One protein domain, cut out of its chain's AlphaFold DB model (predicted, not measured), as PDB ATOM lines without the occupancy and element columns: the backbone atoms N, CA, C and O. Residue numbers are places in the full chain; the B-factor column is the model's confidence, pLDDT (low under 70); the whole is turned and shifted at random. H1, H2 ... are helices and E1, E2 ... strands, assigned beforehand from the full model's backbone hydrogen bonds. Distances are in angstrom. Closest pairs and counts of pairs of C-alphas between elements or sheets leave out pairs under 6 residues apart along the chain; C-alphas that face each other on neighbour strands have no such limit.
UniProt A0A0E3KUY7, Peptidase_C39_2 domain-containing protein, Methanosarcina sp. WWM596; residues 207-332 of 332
ATOM      1  N   SER A 207      -7.629  25.729 -41.493       54.38
ATOM      2  CA  SER A 207      -7.410  25.394 -42.897       54.38
ATOM      3  C   SER A 207      -6.000  25.813 -43.328       54.38
ATOM      4  O   SER A 207      -5.364  26.628 -42.654       54.38
ATOM      5  N   SER A 208      -5.510  25.273 -44.446       57.72
ATOM      6  CA  SER A 208      -4.183  25.627 -44.966       57.72
ATOM      7  C   SER A 208      -3.996  27.145 -45.111       57.72
ATOM      8  O   SER A 208      -2.907  27.628 -44.817       57.72
ATOM      9  N   GLU A 209      -5.065  27.890 -45.433       73.00
ATOM     10  CA  GLU A 209      -5.095  29.360 -45.451       73.00
ATOM     11  C   GLU A 209      -6.346  29.926 -44.745       73.00
ATOM     12  O   GLU A 209      -7.488  29.561 -45.060       73.00
ATOM     13  N   PHE A 210      -6.146  30.821 -43.766       82.25
ATOM     14  CA  PHE A 210      -7.210  31.377 -42.917       82.25
ATOM     15  C   PHE A 210      -6.883  32.776 -42.373       82.25
ATOM     16  O   PHE A 210      -5.802  33.014 -41.833       82.25
ATOM     17  N   ILE A 211      -7.871  33.673 -42.412       89.00
ATOM     18  CA  ILE A 211      -7.826  35.018 -41.833       89.00
ATOM     19  C   ILE A 211      -8.533  35.021 -40.478       89.00
ATOM     20  O   ILE A 211      -9.711  34.672 -40.362       89.00
ATOM     21  N   THR A 212      -7.839  35.509 -39.451       88.00
ATOM     22  CA  THR A 212      -8.418  35.720 -38.120       88.00
ATOM     23  C   THR A 212      -9.375  36.915 -38.125       88.00
ATOM     24  O   THR A 212      -8.988  38.050 -37.853       88.00
ATOM     25  N   VAL A 213     -10.640  36.645 -38.447       91.56
ATOM     26  CA  VAL A 213     -11.769  37.571 -38.278       91.56
ATOM     27  C   VAL A 213     -12.494  37.242 -36.964       91.56
ATOM     28  O   VAL A 213     -12.707  36.045 -36.714       91.56
ATOM     29  N   PRO A 214     -12.880  38.250 -36.153       93.00
ATOM     30  CA  PRO A 214     -13.734  38.062 -34.978       93.00
ATOM     31  C   PRO A 214     -14.996  37.266 -35.314       93.00
ATOM     32  O   PRO A 214     -15.613  37.512 -36.344       93.00
ATOM     33  N   GLN A 215     -15.375  36.308 -34.473       91.12
ATOM     34  CA  GLN A 215     -16.590  35.498 -34.624       91.12
ATOM     35  C   GLN A 215     -17.664  36.014 -33.684       91.12
ATOM     36  O   GLN A 215     -17.912  35.441 -32.630       91.12
ATOM     37  N   ARG A 216     -18.250  37.142 -34.070       92.25
ATOM     38  CA  ARG A 216     -19.343  37.770 -33.335       92.25
ATOM     39  C   ARG A 216     -20.627  36.965 -33.510       92.25
ATOM     40  O   ARG A 216     -20.826  36.314 -34.540       92.25
ATOM     41  N   SER A 217     -21.509  37.049 -32.526       92.75
ATOM     42  CA  SER A 217     -22.789  36.346 -32.523       92.75
ATOM     43  C   SER A 217     -23.930  37.337 -32.673       92.75
ATOM     44  O   SER A 217     -24.044  38.278 -31.895       92.75
ATOM     45  N   GLN A 218     -24.860  37.084 -33.599       93.62
ATOM     46  CA  GLN A 218     -26.087  37.891 -33.698       93.62
ATOM     47  C   GLN A 218     -26.908  37.876 -32.397       93.62
ATOM     48  O   GLN A 218     -27.699  38.783 -32.137       93.62
ATOM     49  N   TRP A 219     -26.694  36.859 -31.555       94.81
ATOM     50  CA  TRP A 219     -27.354  36.724 -30.265       94.81
ATOM     51  C   TRP A 219     -26.829  37.690 -29.202       94.81
ATOM     52  O   TRP A 219     -27.525  37.868 -28.211       94.81
ATOM     53  N   GLU A 220     -25.724  38.406 -29.435       94.19
ATOM     54  CA  GLU A 220     -25.312  39.558 -28.611       94.19
ATOM     55  C   GLU A 220     -26.456  40.563 -28.423       94.19
ATOM     56  O   GLU A 220     -26.668  41.081 -27.325       94.19
ATOM     57  N   ILE A 221     -27.269  40.775 -29.470       95.50
ATOM     58  CA  ILE A 221     -28.486  41.591 -29.377       95.50
ATOM     59  C   ILE A 221     -29.444  41.010 -28.340       95.50
ATOM     60  O   ILE A 221     -30.003  41.744 -27.531       95.50
ATOM     61  N   TYR A 222     -29.648  39.696 -28.340       94.88
ATOM     62  CA  TYR A 222     -30.563  39.073 -27.397       94.88
ATOM     63  C   TYR A 222     -30.012  39.117 -25.968       94.88
ATOM     64  O   TYR A 222     -30.744  39.484 -25.051       94.88
ATOM     65  N   TRP A 223     -28.721  38.841 -25.782       91.19
ATOM     66  CA  TRP A 223     -28.059  38.885 -24.477       91.19
ATOM     67  C   TRP A 223     -28.145  40.280 -23.838       91.19
ATOM     68  O   TRP A 223     -28.469  40.404 -22.654       91.19
ATOM     69  N   ASN A 224     -27.941  41.332 -24.636       90.56
ATOM     70  CA  ASN A 224     -27.842  42.706 -24.143       90.56
ATOM     71  C   ASN A 224     -29.189  43.449 -24.167       90.56
ATOM     72  O   ASN A 224     -29.560  44.108 -23.191       90.56
ATOM     73  N   GLN A 225     -29.946  43.320 -25.258       92.75
ATOM     74  CA  GLN A 225     -31.184  44.070 -25.513       92.75
ATOM     75  C   GLN A 225     -32.454  43.261 -25.245       92.75
ATOM     76  O   GLN A 225     -33.534  43.841 -25.175       92.75
ATOM     77  N   GLN A 226     -32.343  41.942 -25.047       91.81
ATOM     78  CA  GLN A 226     -33.479  41.024 -24.850       91.81
ATOM     79  C   GLN A 226     -34.436  40.970 -26.048       91.81
ATOM     80  O   GLN A 226     -35.584  40.544 -25.918       91.81
ATOM     81  N   ASP A 227     -33.961  41.363 -27.231       93.81
ATOM     82  CA  ASP A 227     -34.750  41.359 -28.456       93.81
ATOM     83  C   ASP A 227     -34.413  40.132 -29.309       93.81
ATOM     84  O   ASP A 227     -33.483  40.130 -30.118       93.81
ATOM     85  N   TYR A 228     -35.169  39.054 -29.088       94.25
ATOM     86  CA  TYR A 228     -35.002  37.809 -29.835       94.25
ATOM     87  C   TYR A 228     -35.313  37.989 -31.323       94.25
ATOM     88  O   TYR A 228     -34.647  37.392 -32.166       94.25
ATOM     89  N   ASP A 229     -36.311  38.808 -31.664       92.38
ATOM     90  CA  ASP A 229     -36.745  38.958 -33.053       92.38
ATOM     91  C   ASP A 229     -35.678  39.696 -33.855       92.38
ATOM     92  O   ASP A 229     -35.331  39.251 -34.950       92.38
ATOM     93  N   ALA A 230     -35.118  40.771 -33.292       94.12
ATOM     94  CA  ALA A 230     -33.981  41.467 -33.881       94.12
ATOM     95  C   ALA A 230     -32.773  40.530 -33.998       94.12
ATOM     96  O   ALA A 230     -32.240  40.347 -35.092       94.12
ATOM     97  N   ALA A 231     -32.396  39.856 -32.903       94.75
ATOM     98  CA  ALA A 231     -31.269  38.928 -32.897       94.75
ATOM     99  C   ALA A 231     -31.414  37.832 -33.956       94.75
ATOM    100  O   ALA A 231     -30.456  37.551 -34.664       94.75
ATOM    101  N   SER A 232     -32.608  37.258 -34.135       91.88
ATOM    102  CA  SER A 232     -32.878  36.201 -35.123       91.88
ATOM    103  C   SER A 232     -32.695  36.647 -36.582       91.88
ATOM    104  O   SER A 232     -32.504  35.809 -37.464       91.88
ATOM    105  N   GLN A 233     -32.707  37.957 -36.836       91.62
ATOM    106  CA  GLN A 233     -32.652  38.552 -38.171       91.62
ATOM    107  C   GLN A 233     -31.346  39.314 -38.449       91.62
ATOM    108  O   GLN A 233     -31.064  39.633 -39.605       91.62
ATOM    109  N   ALA A 234     -30.519  39.549 -37.428       94.44
ATOM    110  CA  ALA A 234     -29.361  40.442 -37.483       94.44
ATOM    111  C   ALA A 234     -28.076  39.825 -38.077       94.44
ATOM    112  O   ALA A 234     -26.956  40.219 -37.739       94.44
ATOM    113  N   CYS A 235     -28.191  38.814 -38.942       93.81
ATOM    114  CA  CYS A 235     -27.021  38.139 -39.517       93.81
ATOM    115  C   CYS A 235     -26.159  39.069 -40.390       93.81
ATOM    116  O   CYS A 235     -24.932  38.930 -40.438       93.81
ATOM    117  N   GLY A 236     -26.785  40.042 -41.063       95.00
ATOM    118  CA  GLY A 236     -26.075  41.001 -41.905       95.00
ATOM    119  C   GLY A 236     -25.347  42.066 -41.096       95.00
ATOM    120  O   GLY A 236     -24.187  42.360 -41.361       95.00
ATOM    121  N   GLU A 237     -25.998  42.561 -40.054       97.06
ATOM    122  CA  GLU A 237     -25.459  43.481 -39.060       97.06
ATOM    123  C   GLU A 237     -24.256  42.850 -38.356       97.06
ATOM    124  O   GLU A 237     -23.196  43.459 -38.267       97.06
ATOM    125  N   THR A 238     -24.382  41.585 -37.950       96.88
ATOM    126  CA  THR A 238     -23.292  40.815 -37.330       96.88
ATOM    127  C   THR A 238     -22.107  40.673 -38.280       96.88
ATOM    128  O   THR A 238     -20.967  40.943 -37.909       96.88
ATOM    129  N   SER A 239     -22.365  40.315 -39.541       96.44
ATOM    130  CA  SER A 239     -21.314  40.206 -40.557       96.44
ATOM    131  C   SER A 239     -20.644  41.556 -40.851       96.44
ATOM    132  O   SER A 239     -19.438  41.605 -41.093       96.44
ATOM    133  N   ALA A 240     -21.401  42.658 -40.820       96.56
ATOM    134  CA  ALA A 240     -20.865  44.006 -40.957       96.56
ATOM    135  C   ALA A 240     -19.994  44.391 -39.752       96.56
ATOM    136  O   ALA A 240     -18.879  44.855 -39.970       96.56
ATOM    137  N   ALA A 241     -20.431  44.107 -38.520       97.38
ATOM    138  CA  ALA A 241     -19.645  44.322 -37.301       97.38
ATOM    139  C   ALA A 241     -18.308  43.567 -37.339       97.38
ATOM    140  O   ALA A 241     -17.255  44.148 -37.091       97.38
ATOM    141  N   MET A 242     -18.330  42.284 -37.721       97.00
ATOM    142  CA  MET A 242     -17.119  41.462 -37.852       97.00
ATOM    143  C   MET A 242     -16.123  42.047 -38.862       97.00
ATOM    144  O   MET A 242     -14.912  42.024 -38.637       97.00
ATOM    145  N   LEU A 243     -16.621  42.542 -40.000       95.75
ATOM    146  CA  LEU A 243     -15.785  43.151 -41.033       95.75
ATOM    147  C   LEU A 243     -15.284  44.527 -40.611       95.75
ATOM    148  O   LEU A 243     -14.126  44.842 -40.879       95.75
ATOM    149  N   GLU A 244     -16.116  45.322 -39.946       96.00
ATOM    150  CA  GLU A 244     -15.689  46.590 -39.375       96.00
ATOM    151  C   GLU A 244     -14.536  46.381 -38.410       96.00
ATOM    152  O   GLU A 244     -13.460  46.932 -38.621       96.00
ATOM    153  N   GLU A 245     -14.711  45.492 -37.440       96.19
ATOM    154  CA  GLU A 245     -13.680  45.199 -36.459       96.19
ATOM    155  C   GLU A 245     -12.410  44.633 -37.088       96.19
ATOM    156  O   GLU A 245     -11.294  45.002 -36.711       96.19
ATOM    157  N   TYR A 246     -12.547  43.795 -38.116       95.12
ATOM    158  CA  TYR A 246     -11.397  43.318 -38.866       95.12
ATOM    159  C   TYR A 246     -10.622  44.446 -39.561       95.12
ATOM    160  O   TYR A 246      -9.392  44.384 -39.607       95.12
ATOM    161  N   TRP A 247     -11.286  45.461 -40.110       95.00
ATOM    162  CA  TRP A 247     -10.624  46.516 -40.884       95.00
ATOM    163  C   TRP A 247     -10.187  47.708 -40.034       95.00
ATOM    164  O   TRP A 247      -9.063  48.178 -40.192       95.00
ATOM    165  N   SER A 248     -11.030  48.186 -39.124       93.62
ATOM    166  CA  SER A 248     -10.778  49.384 -38.316       93.62
ATOM    167  C   SER A 248     -10.180  49.071 -36.943       93.62
ATOM    168  O   SER A 248      -9.572  49.948 -36.329       93.62
ATOM    169  N   GLY A 249     -10.342  47.837 -36.452       91.62
ATOM    170  CA  GLY A 249     -10.033  47.472 -35.070       91.62
ATOM    171  C   GLY A 249     -11.036  48.019 -34.048       91.62
ATOM    172  O   GLY A 249     -10.813  47.838 -32.853       91.62
ATOM    173  N   ASN A 250     -12.102  48.696 -34.487       91.88
ATOM    174  CA  ASN A 250     -13.192  49.130 -33.616       91.88
ATOM    175  C   ASN A 250     -14.104  47.943 -33.309       91.88
ATOM    176  O   ASN A 250     -14.330  47.109 -34.176       91.88
ATOM    177  N   HIS A 251     -14.672  47.885 -32.110       93.12
ATOM    178  CA  HIS A 251     -15.602  46.828 -31.714       93.12
ATOM    179  C   HIS A 251     -17.032  47.393 -31.679       93.12
ATOM    180  O   HIS A 251     -17.499  47.770 -30.604       93.12
ATOM    181  N   PRO A 252     -17.720  47.545 -32.830       95.31
ATOM    182  CA  PRO A 252     -19.067  48.104 -32.853       95.31
ATOM    183  C   PRO A 252     -20.057  47.169 -32.150       95.31
ATOM    184  O   PRO A 252     -19.946  45.938 -32.217       95.31
ATOM    185  N   GLU A 253     -21.058  47.761 -31.506       95.88
ATOM    186  CA  GLU A 253     -22.228  47.039 -31.014       95.88
ATOM    187  C   GLU A 253     -23.117  46.664 -32.205       95.88
ATOM    188  O   GLU A 253     -23.531  47.526 -32.981       95.88
ATOM    189  N   ILE A 254     -23.476  45.384 -32.341       97.56
ATOM    190  CA  ILE A 254     -24.340  44.921 -33.444       97.56
ATOM    191  C   ILE A 254     -25.703  45.636 -33.403       97.56
ATOM    192  O   ILE A 254     -26.302  45.918 -34.442       97.56
ATOM    193  N   TRP A 255     -26.174  45.987 -32.203       97.56
ATOM    194  CA  TRP A 255     -27.396  46.767 -32.020       97.56
ATOM    195  C   TRP A 255     -27.332  48.146 -32.681       97.56
ATOM    196  O   TRP A 255     -28.309  48.569 -33.295       97.56
ATOM    197  N   ASP A 256     -26.194  48.836 -32.630       97.62
ATOM    198  CA  ASP A 256     -26.069  50.161 -33.248       97.62
ATOM    199  C   ASP A 256     -26.161  50.068 -34.777       97.62
ATOM    200  O   ASP A 256     -26.758  50.929 -35.427       97.62
ATOM    201  N   ILE A 257     -25.674  48.967 -35.355       97.62
ATOM    202  CA  ILE A 257     -25.808  48.666 -36.784       97.62
ATOM    203  C   ILE A 257     -27.266  48.327 -37.145       97.62
ATOM    204  O   ILE A 257     -27.779  48.772 -38.176       97.62
ATOM    205  N   TRP A 258     -27.970  47.591 -36.279       96.56
ATOM    206  CA  TRP A 258     -29.411  47.337 -36.412       96.56
ATOM    207  C   TRP A 258     -30.220  48.645 -36.395       96.56
ATOM    208  O   TRP A 258     -31.108  48.854 -37.227       96.56
ATOM    209  N   VAL A 259     -29.868  49.572 -35.497       96.75
ATOM    210  CA  VAL A 259     -30.466  50.914 -35.416       96.75
ATOM    211  C   VAL A 259     -30.128  51.750 -36.653       96.75
ATOM    212  O   VAL A 259     -31.022  52.400 -37.199       96.75
ATOM    213  N   TYR A 260     -28.883  51.709 -37.141       96.19
ATOM    214  CA  TYR A 260     -28.475  52.360 -38.394       96.19
ATOM    215  C   TYR A 260     -29.356  51.912 -39.564       96.19
ATOM    216  O   TYR A 260     -29.798  52.732 -40.372       96.19
ATOM    217  N   ASN A 261     -29.676  50.618 -39.621       95.44
ATOM    218  CA  ASN A 261     -30.561  50.048 -40.631       95.44
ATOM    219  C   ASN A 261     -32.060  50.195 -40.293       95.44
ATOM    220  O   ASN A 261     -32.906  49.504 -40.859       95.44
ATOM    221  N   ASN A 262     -32.411  51.115 -39.387       95.69
ATOM    222  CA  ASN A 262     -33.782  51.438 -39.001       95.69
ATOM    223  C   ASN A 262     -34.581  50.212 -38.514       95.69
ATOM    224  O   ASN A 262     -35.743  50.036 -38.883       95.69
ATOM    225  N   TYR A 263     -33.956  49.390 -37.666       94.38
ATOM    226  CA  TYR A 263     -34.570  48.218 -37.034       94.38
ATOM    227  C   TYR A 263     -35.114  47.194 -38.040       94.38
ATOM    228  O   TYR A 263     -36.195  46.630 -37.854       94.38
ATOM    229  N   ALA A 264     -34.388  46.992 -39.137       92.50
ATOM    230  CA  ALA A 264     -34.746  46.060 -40.195       92.50
ATOM    231  C   ALA A 264     -33.547  45.177 -40.571       92.50
ATOM    232  O   ALA A 264     -32.416  45.607 -40.369       92.50
ATOM    233  N   PRO A 265     -33.767  43.993 -41.175       91.12
ATOM    234  CA  PRO A 265     -32.678  43.127 -41.627       91.12
ATOM    235  C   PRO A 265     -31.812  43.772 -42.717       91.12
ATOM    236  O   PRO A 265     -32.316  44.404 -43.657       91.12
ATOM    237  N   MET A 266     -30.497  43.576 -42.632       91.12
ATOM    238  CA  MET A 266     -29.534  44.187 -43.547       91.12
ATOM    239  C   MET A 266     -29.371  43.438 -44.875       91.12
ATOM    240  O   MET A 266     -28.973  42.276 -44.951       91.12
ATOM    241  N   SER A 267     -29.611  44.159 -45.975       88.44
ATOM    242  CA  SER A 267     -29.286  43.700 -47.330       88.44
ATOM    243  C   SER A 267     -27.800  43.894 -47.655       88.44
ATOM    244  O   SER A 267     -27.137  44.746 -47.070       88.44
ATOM    245  N   THR A 268     -27.283  43.214 -48.685       86.56
ATOM    246  CA  THR A 268     -25.902  43.446 -49.171       86.56
ATOM    247  C   THR A 268     -25.636  44.891 -49.596       86.56
ATOM    248  O   THR A 268     -24.519  45.384 -49.454       86.56
ATOM    249  N   THR A 269     -26.644  45.581 -50.139       88.88
ATOM    250  CA  THR A 269     -26.525  46.994 -50.520       88.88
ATOM    251  C   THR A 269     -26.399  47.872 -49.281       88.88
ATOM    252  O   THR A 269     -25.573  48.780 -49.270       88.88
ATOM    253  N   THR A 270     -27.173  47.576 -48.237       92.50
ATOM    254  CA  THR A 270     -27.133  48.343 -46.992       92.50
ATOM    255  C   THR A 270     -25.866  48.060 -46.190       92.50
ATOM    256  O   THR A 270     -25.241  49.003 -45.728       92.50
ATOM    257  N   ALA A 271     -25.414  46.801 -46.129       92.69
ATOM    258  CA  ALA A 271     -24.130  46.434 -45.525       92.69
ATOM    259  C   ALA A 271     -22.967  47.178 -46.180       92.69
ATOM    260  O   ALA A 271     -22.094  47.706 -45.499       92.69
ATOM    261  N   LYS A 272     -22.978  47.282 -47.515       91.50
ATOM    262  CA  LYS A 272     -21.986  48.085 -48.224       91.50
ATOM    263  C   LYS A 272     -22.077  49.569 -47.852       91.50
ATOM    264  O   LYS A 272     -21.039  50.177 -47.637       91.50
ATOM    265  N   ALA A 273     -23.280  50.141 -47.813       93.50
ATOM    266  CA  ALA A 273     -23.463  51.553 -47.479       93.50
ATOM    267  C   ALA A 273     -22.988  51.880 -46.053       93.50
ATOM    268  O   ALA A 273     -22.336  52.903 -45.865       93.50
ATOM    269  N   TYR A 274     -23.262  50.988 -45.097       95.88
ATOM    270  CA  TYR A 274     -22.752  51.060 -43.729       95.88
ATOM    271  C   TYR A 274     -21.222  51.003 -43.701       95.88
ATOM    272  O   TYR A 274     -20.564  51.931 -43.252       95.88
ATOM    273  N   LEU A 275     -20.620  49.961 -44.276       94.44
ATOM    274  CA  LEU A 275     -19.162  49.829 -44.279       94.44
ATOM    275  C   LEU A 275     -18.481  51.005 -44.999       94.44
ATOM    276  O   LEU A 275     -17.456  51.492 -44.537       94.44
ATOM    277  N   ASP A 276     -19.067  51.521 -46.085       93.75
ATOM    278  CA  ASP A 276     -18.571  52.725 -46.754       93.75
ATOM    279  C   ASP A 276     -18.654  53.975 -45.849       93.75
ATOM    280  O   ASP A 276     -17.764  54.823 -45.950       93.75
ATOM    281  N   SER A 277     -19.670  54.106 -44.975       94.69
ATOM    282  CA  SER A 277     -19.734  55.209 -43.997       94.69
ATOM    283  C   SER A 277     -18.664  55.100 -42.917       94.69
ATOM    284  O   SER A 277     -18.145  56.129 -42.491       94.69
ATOM    285  N   GLU A 278     -18.251  53.876 -42.588       94.25
ATOM    286  CA  GLU A 278     -17.139  53.591 -41.672       94.25
ATOM    287  C   GLU A 278     -15.757  53.631 -42.359       94.25
ATOM    288  O   GLU A 278     -14.735  53.292 -41.764       94.25
ATOM    289  N   GLY A 279     -15.691  54.054 -43.631       90.62
ATOM    290  CA  GLY A 279     -14.444  54.158 -44.402       90.62
ATOM    291  C   GLY A 279     -13.912  52.823 -44.940       90.62
ATOM    292  O   GLY A 279     -12.772  52.738 -45.399       90.62
ATOM    293  N   ILE A 280     -14.732  51.771 -44.913       91.06
ATOM    294  CA  ILE A 280     -14.391  50.404 -45.310       91.06
ATOM    295  C   ILE A 280     -14.974  50.117 -46.694       91.06
ATOM    296  O   ILE A 280     -16.086  49.618 -46.875       91.06
ATOM    297  N   HIS A 281     -14.169  50.398 -47.714       86.94
ATOM    298  CA  HIS A 281     -14.610  50.352 -49.107       86.94
ATOM    299  C   HIS A 281     -14.484  48.968 -49.748       86.94
ATOM    300  O   HIS A 281     -13.677  48.735 -50.655       86.94
ATOM    301  N   LEU A 282     -15.340  48.035 -49.323       79.44
ATOM    302  CA  LEU A 282     -15.407  46.713 -49.940       79.44
ATOM    303  C   LEU A 282     -15.900  46.808 -51.392       79.44
ATOM    304  O   LEU A 282     -16.926  47.428 -51.707       79.44
ATOM    305  N   THR A 283     -15.168  46.161 -52.301       74.31
ATOM    306  CA  THR A 283     -15.573  46.041 -53.706       74.31
ATOM    307  C   THR A 283     -16.690  45.012 -53.817       74.31
ATOM    308  O   THR A 283     -16.502  43.847 -53.470       74.31
ATOM    309  N   LYS A 284     -17.848  45.415 -54.348       67.75
ATOM    310  CA  LYS A 284     -18.961  44.494 -54.587       67.75
ATOM    311  C   LYS A 284     -18.579  43.484 -55.673       67.75
ATOM    312  O   LYS A 284     -18.572  43.810 -56.859       67.75
ATOM    313  N   GLY A 285     -18.303  42.244 -55.278       62.97
ATOM    314  CA  GLY A 285     -18.210  41.114 -56.198       62.97
ATOM    315  C   GLY A 285     -19.609  40.704 -56.645       62.97
ATOM    316  O   GLY A 285     -20.254  39.889 -55.999       62.97
ATOM    317  N   VAL A 286     -20.131  41.297 -57.721       52.69
ATOM    318  CA  VAL A 286     -21.462  40.944 -58.246       52.69
ATOM    319  C   VAL A 286     -21.370  39.608 -58.985       52.69
ATOM    320  O   VAL A 286     -21.237  39.580 -60.207       52.69
ATOM    321  N   ARG A 287     -21.405  38.485 -58.265       59.50
ATOM    322  CA  ARG A 287     -21.644  37.174 -58.880       59.50
ATOM    323  C   ARG A 287     -22.650  36.381 -58.063       59.50
ATOM    324  O   ARG A 287     -22.331  35.839 -57.017       59.50
ATOM    325  N   THR A 288     -23.863  36.298 -58.594       58.38
ATOM    326  CA  THR A 288     -24.862  35.309 -58.189       58.38
ATOM    327  C   THR A 288     -24.561  34.019 -58.953       58.38
ATOM    328  O   THR A 288     -24.516  34.043 -60.184       58.38
ATOM    329  N   GLY A 289     -24.310  32.901 -58.271       59.62
ATOM    330  CA  GLY A 289     -24.002  31.633 -58.938       59.62
ATOM    331  C   GLY A 289     -23.369  30.585 -58.024       59.62
ATOM    332  O   GLY A 289     -23.257  30.784 -56.820       59.62
ATOM    333  N   SER A 290     -22.965  29.454 -58.608       62.59
ATOM    334  CA  SER A 290     -22.276  28.373 -57.891       62.59
ATOM    335  C   SER A 290     -20.845  28.772 -57.512       62.59
ATOM    336  O   SER A 290     -20.105  29.304 -58.346       62.59
ATOM    337  N   PHE A 291     -20.451  28.435 -56.279       64.31
ATOM    338  CA  PHE A 291     -19.128  28.665 -55.687       64.31
ATOM    339  C   PHE A 291     -17.957  28.193 -56.572       64.31
ATOM    340  O   PHE A 291     -16.893  28.811 -56.582       64.31
ATOM    341  N   LEU A 292     -18.170  27.145 -57.380       62.06
ATOM    342  CA  LEU A 292     -17.155  26.526 -58.246       62.06
ATOM    343  C   LEU A 292     -16.505  27.499 -59.244       62.06
ATOM    344  O   LEU A 292     -15.331  27.346 -59.566       62.06
ATOM    345  N   TYR A 293     -17.231  28.520 -59.711       60.06
ATOM    346  CA  TYR A 293     -16.710  29.484 -60.692       60.06
ATOM    347  C   TYR A 293     -15.968  30.669 -60.060       60.06
ATOM    348  O   TYR A 293     -15.452  31.525 -60.781       60.06
ATOM    349  N   THR A 294     -15.941  30.748 -58.729       70.31
ATOM    350  CA  THR A 294     -15.358  31.866 -57.976       70.31
ATOM    351  C   THR A 294     -14.225  31.442 -57.051       70.31
ATOM    352  O   THR A 294     -13.574  32.315 -56.484       70.31
ATOM    353  N   THR A 295     -13.937  30.140 -56.937       76.19
ATOM    354  CA  THR A 295     -12.903  29.580 -56.050       76.19
ATOM    355  C   THR A 295     -11.549  30.265 -56.216       76.19
ATOM    356  O   THR A 295     -10.998  30.736 -55.233       76.19
ATOM    357  N   GLY A 296     -11.037  30.423 -57.441       77.75
ATOM    358  CA  GLY A 296      -9.742  31.081 -57.668       77.75
ATOM    359  C   GLY A 296      -9.697  32.545 -57.207       77.75
ATOM    360  O   GLY A 296      -8.697  32.993 -56.653       77.75
ATOM    361  N   THR A 297     -10.791  33.294 -57.384       78.62
ATOM    362  CA  THR A 297     -10.893  34.680 -56.896       78.62
ATOM    363  C   THR A 297     -11.009  34.729 -55.377       78.62
ATOM    364  O   THR A 297     -10.375  35.573 -54.755       78.62
ATOM    365  N   ILE A 298     -11.787  33.819 -54.791       79.81
ATOM    366  CA  ILE A 298     -11.949  33.682 -53.342       79.81
ATOM    367  C   ILE A 298     -10.604  33.361 -52.693       79.81
ATOM    368  O   ILE A 298     -10.204  34.083 -51.788       79.81
ATOM    369  N   LYS A 299      -9.875  32.367 -53.215       83.94
ATOM    370  CA  LYS A 299      -8.524  32.019 -52.760       83.94
ATOM    371  C   LYS A 299      -7.609  33.234 -52.794       83.94
ATOM    372  O   LYS A 299      -7.134  33.669 -51.758       83.94
ATOM    373  N   SER A 300      -7.513  33.893 -53.951       83.62
ATOM    374  CA  SER A 300      -6.692  35.097 -54.094       83.62
ATOM    375  C   SER A 300      -7.081  36.221 -53.125       83.62
ATOM    376  O   SER A 300      -6.206  36.935 -52.648       83.62
ATOM    377  N   MET A 301      -8.365  36.421 -52.820       84.75
ATOM    378  CA  MET A 301      -8.775  37.414 -51.820       84.75
ATOM    379  C   MET A 301      -8.324  37.011 -50.414       84.75
ATOM    380  O   MET A 301      -7.746  37.842 -49.716       84.75
ATOM    381  N   ILE A 302      -8.530  35.750 -50.031       87.69
ATOM    382  CA  ILE A 302      -8.127  35.228 -48.724       87.69
ATOM    383  C   ILE A 302      -6.603  35.267 -48.547       87.69
ATOM    384  O   ILE A 302      -6.139  35.811 -47.549       87.69
ATOM    385  N   ASP A 303      -5.832  34.827 -49.544       86.31
ATOM    386  CA  ASP A 303      -4.358  34.853 -49.531       86.31
ATOM    387  C   ASP A 303      -3.805  36.281 -49.383       86.31
ATOM    388  O   ASP A 303      -2.715  36.502 -48.863       86.31
ATOM    389  N   ASN A 304      -4.572  37.277 -49.835       86.50
ATOM    390  CA  ASN A 304      -4.243  38.694 -49.701       86.50
ATOM    391  C   ASN A 304      -4.852  39.341 -48.444       86.50
ATOM    392  O   ASN A 304      -4.898  40.568 -48.373       86.50
ATOM    393  N   GLY A 305      -5.353  38.561 -47.481       88.44
ATOM    394  CA  GLY A 305      -5.895  39.072 -46.218       88.44
ATOM    395  C   GLY A 305      -7.241  39.790 -46.354       88.44
ATOM    396  O   GLY A 305      -7.535  40.700 -45.581       88.44
ATOM    397  N   ARG A 306      -8.069  39.433 -47.342       88.75
ATOM    398  CA  ARG A 306      -9.342  40.116 -47.623       88.75
ATOM    399  C   ARG A 306     -10.539  39.189 -47.370       88.75
ATOM    400  O   ARG A 306     -10.949  38.483 -48.296       88.75
ATOM    401  N   PRO A 307     -11.127  39.195 -46.157       89.69
ATOM    402  CA  PRO A 307     -12.377  38.487 -45.903       89.69
ATOM    403  C   PRO A 307     -13.535  39.178 -46.635       89.69
ATOM    404  O   PRO A 307     -13.441  40.354 -47.003       89.69
ATOM    405  N   PHE A 308     -14.641  38.466 -46.850       85.75
ATOM    406  CA  PHE A 308     -15.786  39.024 -47.570       85.75
ATOM    407  C   PHE A 308     -17.133  38.654 -46.974       85.75
ATOM    408  O   PHE A 308     -17.349  37.558 -46.466       85.75
ATOM    409  N   TYR A 309     -18.054  39.598 -47.126       88.44
ATOM    410  CA  TYR A 309     -19.468  39.421 -46.858       88.44
ATOM    411  C   TYR A 309     -20.085  38.519 -47.931       88.44
ATOM    412  O   TYR A 309     -20.014  38.822 -49.127       88.44
ATOM    413  N   LEU A 310     -20.721  37.434 -47.508       86.12
ATOM    414  CA  LEU A 310     -21.419  36.488 -48.365       86.12
ATOM    415  C   LEU A 310     -22.872  36.382 -47.909       86.12
ATOM    416  O   LEU A 310     -23.145  36.312 -46.718       86.12
ATOM    417  N   VAL A 311     -23.794  36.337 -48.866       85.12
ATOM    418  CA  VAL A 311     -25.167  35.900 -48.607       85.12
ATOM    419  C   VAL A 311     -25.344  34.526 -49.214       85.12
ATOM    420  O   VAL A 311     -25.131  34.345 -50.415       85.12
ATOM    421  N   GLU A 312     -25.741  33.577 -48.385       79.12
ATOM    422  CA  GLU A 312     -26.025  32.210 -48.778       79.12
ATOM    423  C   GLU A 312     -27.463  31.822 -48.428       79.12
ATOM    424  O   GLU A 312     -28.129  32.449 -47.604       79.12
ATOM    425  N   ASN A 313     -27.949  30.759 -49.065       71.56
ATOM    426  CA  ASN A 313     -29.090  30.042 -48.522       71.56
ATOM    427  C   ASN A 313     -28.544  29.158 -47.409       71.56
ATOM    428  O   ASN A 313     -27.825  28.199 -47.690       71.56
ATOM    429  N   SER A 314     -28.871  29.493 -46.165       65.44
ATOM    430  CA  SER A 314     -28.496  28.675 -45.016       65.44
ATOM    431  C   SER A 314     -28.962  27.230 -45.205       65.44
ATOM    432  O   SER A 314     -29.920  26.948 -45.935       65.44
ATOM    433  N   ARG A 315     -28.358  26.303 -44.454       54.22
ATOM    434  CA  ARG A 315     -28.816  24.902 -44.363       54.22
ATOM    435  C   ARG A 315     -30.303  24.753 -43.990       54.22
ATOM    436  O   ARG A 315     -30.870  23.679 -44.158       54.22
ATOM    437  N   TRP A 316     -30.925  25.827 -43.501       52.38
ATOM    438  CA  TRP A 316     -32.325  25.905 -43.090       52.38
ATOM    439  C   TRP A 316     -33.251  26.511 -44.158       52.38
ATOM    440  O   TRP A 316     -34.443  26.658 -43.917       52.38
ATOM    441  N   GLY A 317     -32.730  26.836 -45.348       55.84
ATOM    442  CA  GLY A 317     -33.511  27.342 -46.482       55.84
ATOM    443  C   GLY A 317     -33.824  28.840 -46.436       55.84
ATOM    444  O   GLY A 317     -34.479  29.342 -47.347       55.84
ATOM    445  N   ALA A 318     -33.338  29.555 -45.419       68.75
ATOM    446  CA  ALA A 318     -33.463  31.004 -45.293       68.75
ATOM    447  C   ALA A 318     -32.192  31.720 -45.770       68.75
ATOM    448  O   ALA A 318     -31.082  31.199 -45.624       68.75
ATOM    449  N   CYS A 319     -32.366  32.923 -46.311       77.75
ATOM    450  CA  CYS A 319     -31.277  33.833 -46.656       77.75
ATOM    451  C   CYS A 319     -30.476  34.184 -45.391       77.75
ATOM    452  O   CYS A 319     -31.063  34.625 -44.405       77.75
ATOM    453  N   HIS A 320     -29.160  33.984 -45.410       87.44
ATOM    454  CA  HIS A 320     -28.284  34.242 -44.270       87.44
ATOM    455  C   HIS A 320     -26.993  34.915 -44.730       87.44
ATOM    456  O   HIS A 320     -26.460  34.590 -45.793       87.44
ATOM    457  N   ALA A 321     -26.512  35.873 -43.944       90.94
ATOM    458  CA  ALA A 321     -25.260  36.566 -44.197       90.94
ATOM    459  C   ALA A 321     -24.145  36.012 -43.309       90.94
ATOM    460  O   ALA A 321     -24.351  35.801 -42.116       90.94
ATOM    461  N   VAL A 322     -22.975  35.798 -43.904       90.88
ATOM    462  CA  VAL A 322     -21.781  35.265 -43.241       90.88
ATOM    463  C   VAL A 322     -20.528  35.996 -43.717       90.88
ATOM    464  O   VAL A 322     -20.509  36.600 -44.794       90.88
ATOM    465  N   VAL A 323     -19.443  35.883 -42.950       90.69
ATOM    466  CA  VAL A 323     -18.108  36.311 -43.385       90.69
ATOM    467  C   VAL A 323     -17.293  35.102 -43.822       90.69
ATOM    468  O   VAL A 323     -16.962  34.234 -43.014       90.69
ATOM    469  N   LEU A 324     -16.906  35.066 -45.097       88.44
ATOM    470  CA  LEU A 324     -15.939  34.088 -45.572       88.44
ATOM    471  C   LEU A 324     -14.523  34.594 -45.303       88.44
ATOM    472  O   LEU A 324     -14.151  35.702 -45.697       88.44
ATOM    473  N   ARG A 325     -13.737  33.757 -44.628       88.38
ATOM    474  CA  ARG A 325     -12.412  34.108 -44.092       88.38
ATOM    475  C   ARG A 325     -11.332  33.050 -44.328       88.38
ATOM    476  O   ARG A 325     -10.222  33.206 -43.843       88.38
ATOM    477  N   GLY A 326     -11.639  31.969 -45.035       86.38
ATOM    478  CA  GLY A 326     -10.707  30.862 -45.247       86.38
ATOM    479  C   GLY A 326     -11.236  29.868 -46.269       86.38
ATOM    480  O   GLY A 326     -12.415  29.911 -46.624       86.38
ATOM    481  N   TYR A 327     -10.368  28.981 -46.737       81.69
ATOM    482  CA  TYR A 327     -10.723  27.872 -47.619       81.69
ATOM    483  C   TYR A 327      -9.832  26.667 -47.325       81.69
ATOM    484  O   TYR A 327      -8.721  26.830 -46.832       81.69
ATOM    485  N   ASP A 328     -10.316  25.474 -47.657       79.38
ATOM    486  CA  ASP A 328      -9.547  24.234 -47.584       79.38
ATOM    487  C   ASP A 328      -9.341  23.682 -49.001       79.38
ATOM    488  O   ASP A 328     -10.283  23.634 -49.799       79.38
ATOM    489  N   GLU A 329      -8.102  23.331 -49.344       67.62
ATOM    490  CA  GLU A 329      -7.769  22.746 -50.646       67.62
ATOM    491  C   GLU A 329      -8.074  21.247 -50.710       67.62
ATOM    492  O   GLU A 329      -8.308  20.737 -51.806       67.62
ATOM    493  N   ASP A 330      -8.146  20.571 -49.558       62.03
ATOM    494  CA  ASP A 330      -8.282  19.114 -49.459       62.03
ATOM    495  C   ASP A 330      -9.738  18.622 -49.630       62.03
ATOM    496  O   ASP A 330      -9.996  17.417 -49.638       62.03
ATOM    497  N   PHE A 331     -10.696  19.541 -49.811       50.09
ATOM    498  CA  PHE A 331     -12.128  19.255 -49.997       50.09
ATOM    499  C   PHE A 331     -12.662  19.541 -51.418       50.09
ATOM    500  O   PHE A 331     -13.872  19.719 -51.595       50.09
ATOM    501  N   ILE A 332     -11.792  19.573 -52.439       40.53
ATOM    502  CA  ILE A 332     -12.196  19.623 -53.863       40.53
ATOM    503  C   ILE A 332     -12.218  18.222 -54.476       40.53
ATOM    504  O   ILE A 332     -11.185  17.521 -54.414       40.53
TER     505      ILE A 332
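Overview. This is residues 207 to 332 of the 332 residues of the protein "Peptidase_C39_2 domain-containing protein" of Methanosarcina sp. WWM596 (UniProt A0A0E3KUY7). Helix H3 forms the core, with the strand hairpin E1 E2 packed on its residues 235 to 243, H5 side by side with it and H4 crossing its residues 237 to 241. The short helical hairpin H1 H2 caps one end of the domain, and H6 lies at the other end, touching no helix. The printed part has 126 residues, with six named helices followed by two named strands, H1 H2 H3 H4 H5 H6 E1 E2; the class is mostly helix, and the sheet, in the order E1 - E2, is antiparallel. The whole is compact, with a radius of gyration of the C-alphas of 14.6 A and spans of 42 by 33 by 25 A.

Along the chain. Residues 207 to 219 have no named element. H1, residues 220 to 225, begins at C-alpha 220 at (-25.312, 39.558, -28.611) and is 8.0 A long. H2, residues 228 to 233, is 8.7 A long. H3, residues 235 to 248, is the longest helix at 19.8 A and begins at C-alpha 235 at (-27.021, 38.139, -39.517). H4 is residues 254 to 260, 9.8 A; H5 is residues 268 to 277, 14.3 A; H6 is residues 295 to 303, 12.0 A. E1, residues 308 to 313, is 16.1 A long, and E2, residues 319 to 324, 15.4 A, ends at C-alpha 324 at (-15.939, 34.088, -45.572).

Arrangement. H1 and H2 touch as a helical hairpin, their closest C-alphas those of Ile 221 and Ala 231, 5.2 A apart. H1 also touches H4, with the C-alphas of Ile 221 and Trp 255 closest at 5.9 A. H3 touches H4 about perpendicular, at 79 degrees, closest at the C-alphas of Glu 237 and Ile 257, 5.7 A. H3 touches H5 at a shallow tilt of 31 degrees, the same way, closest at the C-alphas of Ala 240 and Ala 271, 6.1 A. The closest C-alphas of H3 and E2 are those of Gly 236 and Ala 321, 5.1 A. The hairpin E1 and E2 has N 310 and O 322 at 2.8 A and N 320 and O 312 at 2.9 A, within hydrogen-bond range. In H1, H2, H3, H4, H5 and H6 every O i to N i+4 pair is within hydrogen-bond range. H5 and H6 are apart.

Size, cuts and confidence. The two C-alphas farthest apart, those of Asn 262 and Asp 330, are 42.5 A apart. Residues 209 to 210 pair antiparallel with residues 326 to 327. The printed part has no cut; the link from H5 to H6, 17 residues, is long. The mean pLDDT of the printed part is 85.1, and residues 207 to 208, 284 to 293, 314 to 318 and 329 to 332 are under 70.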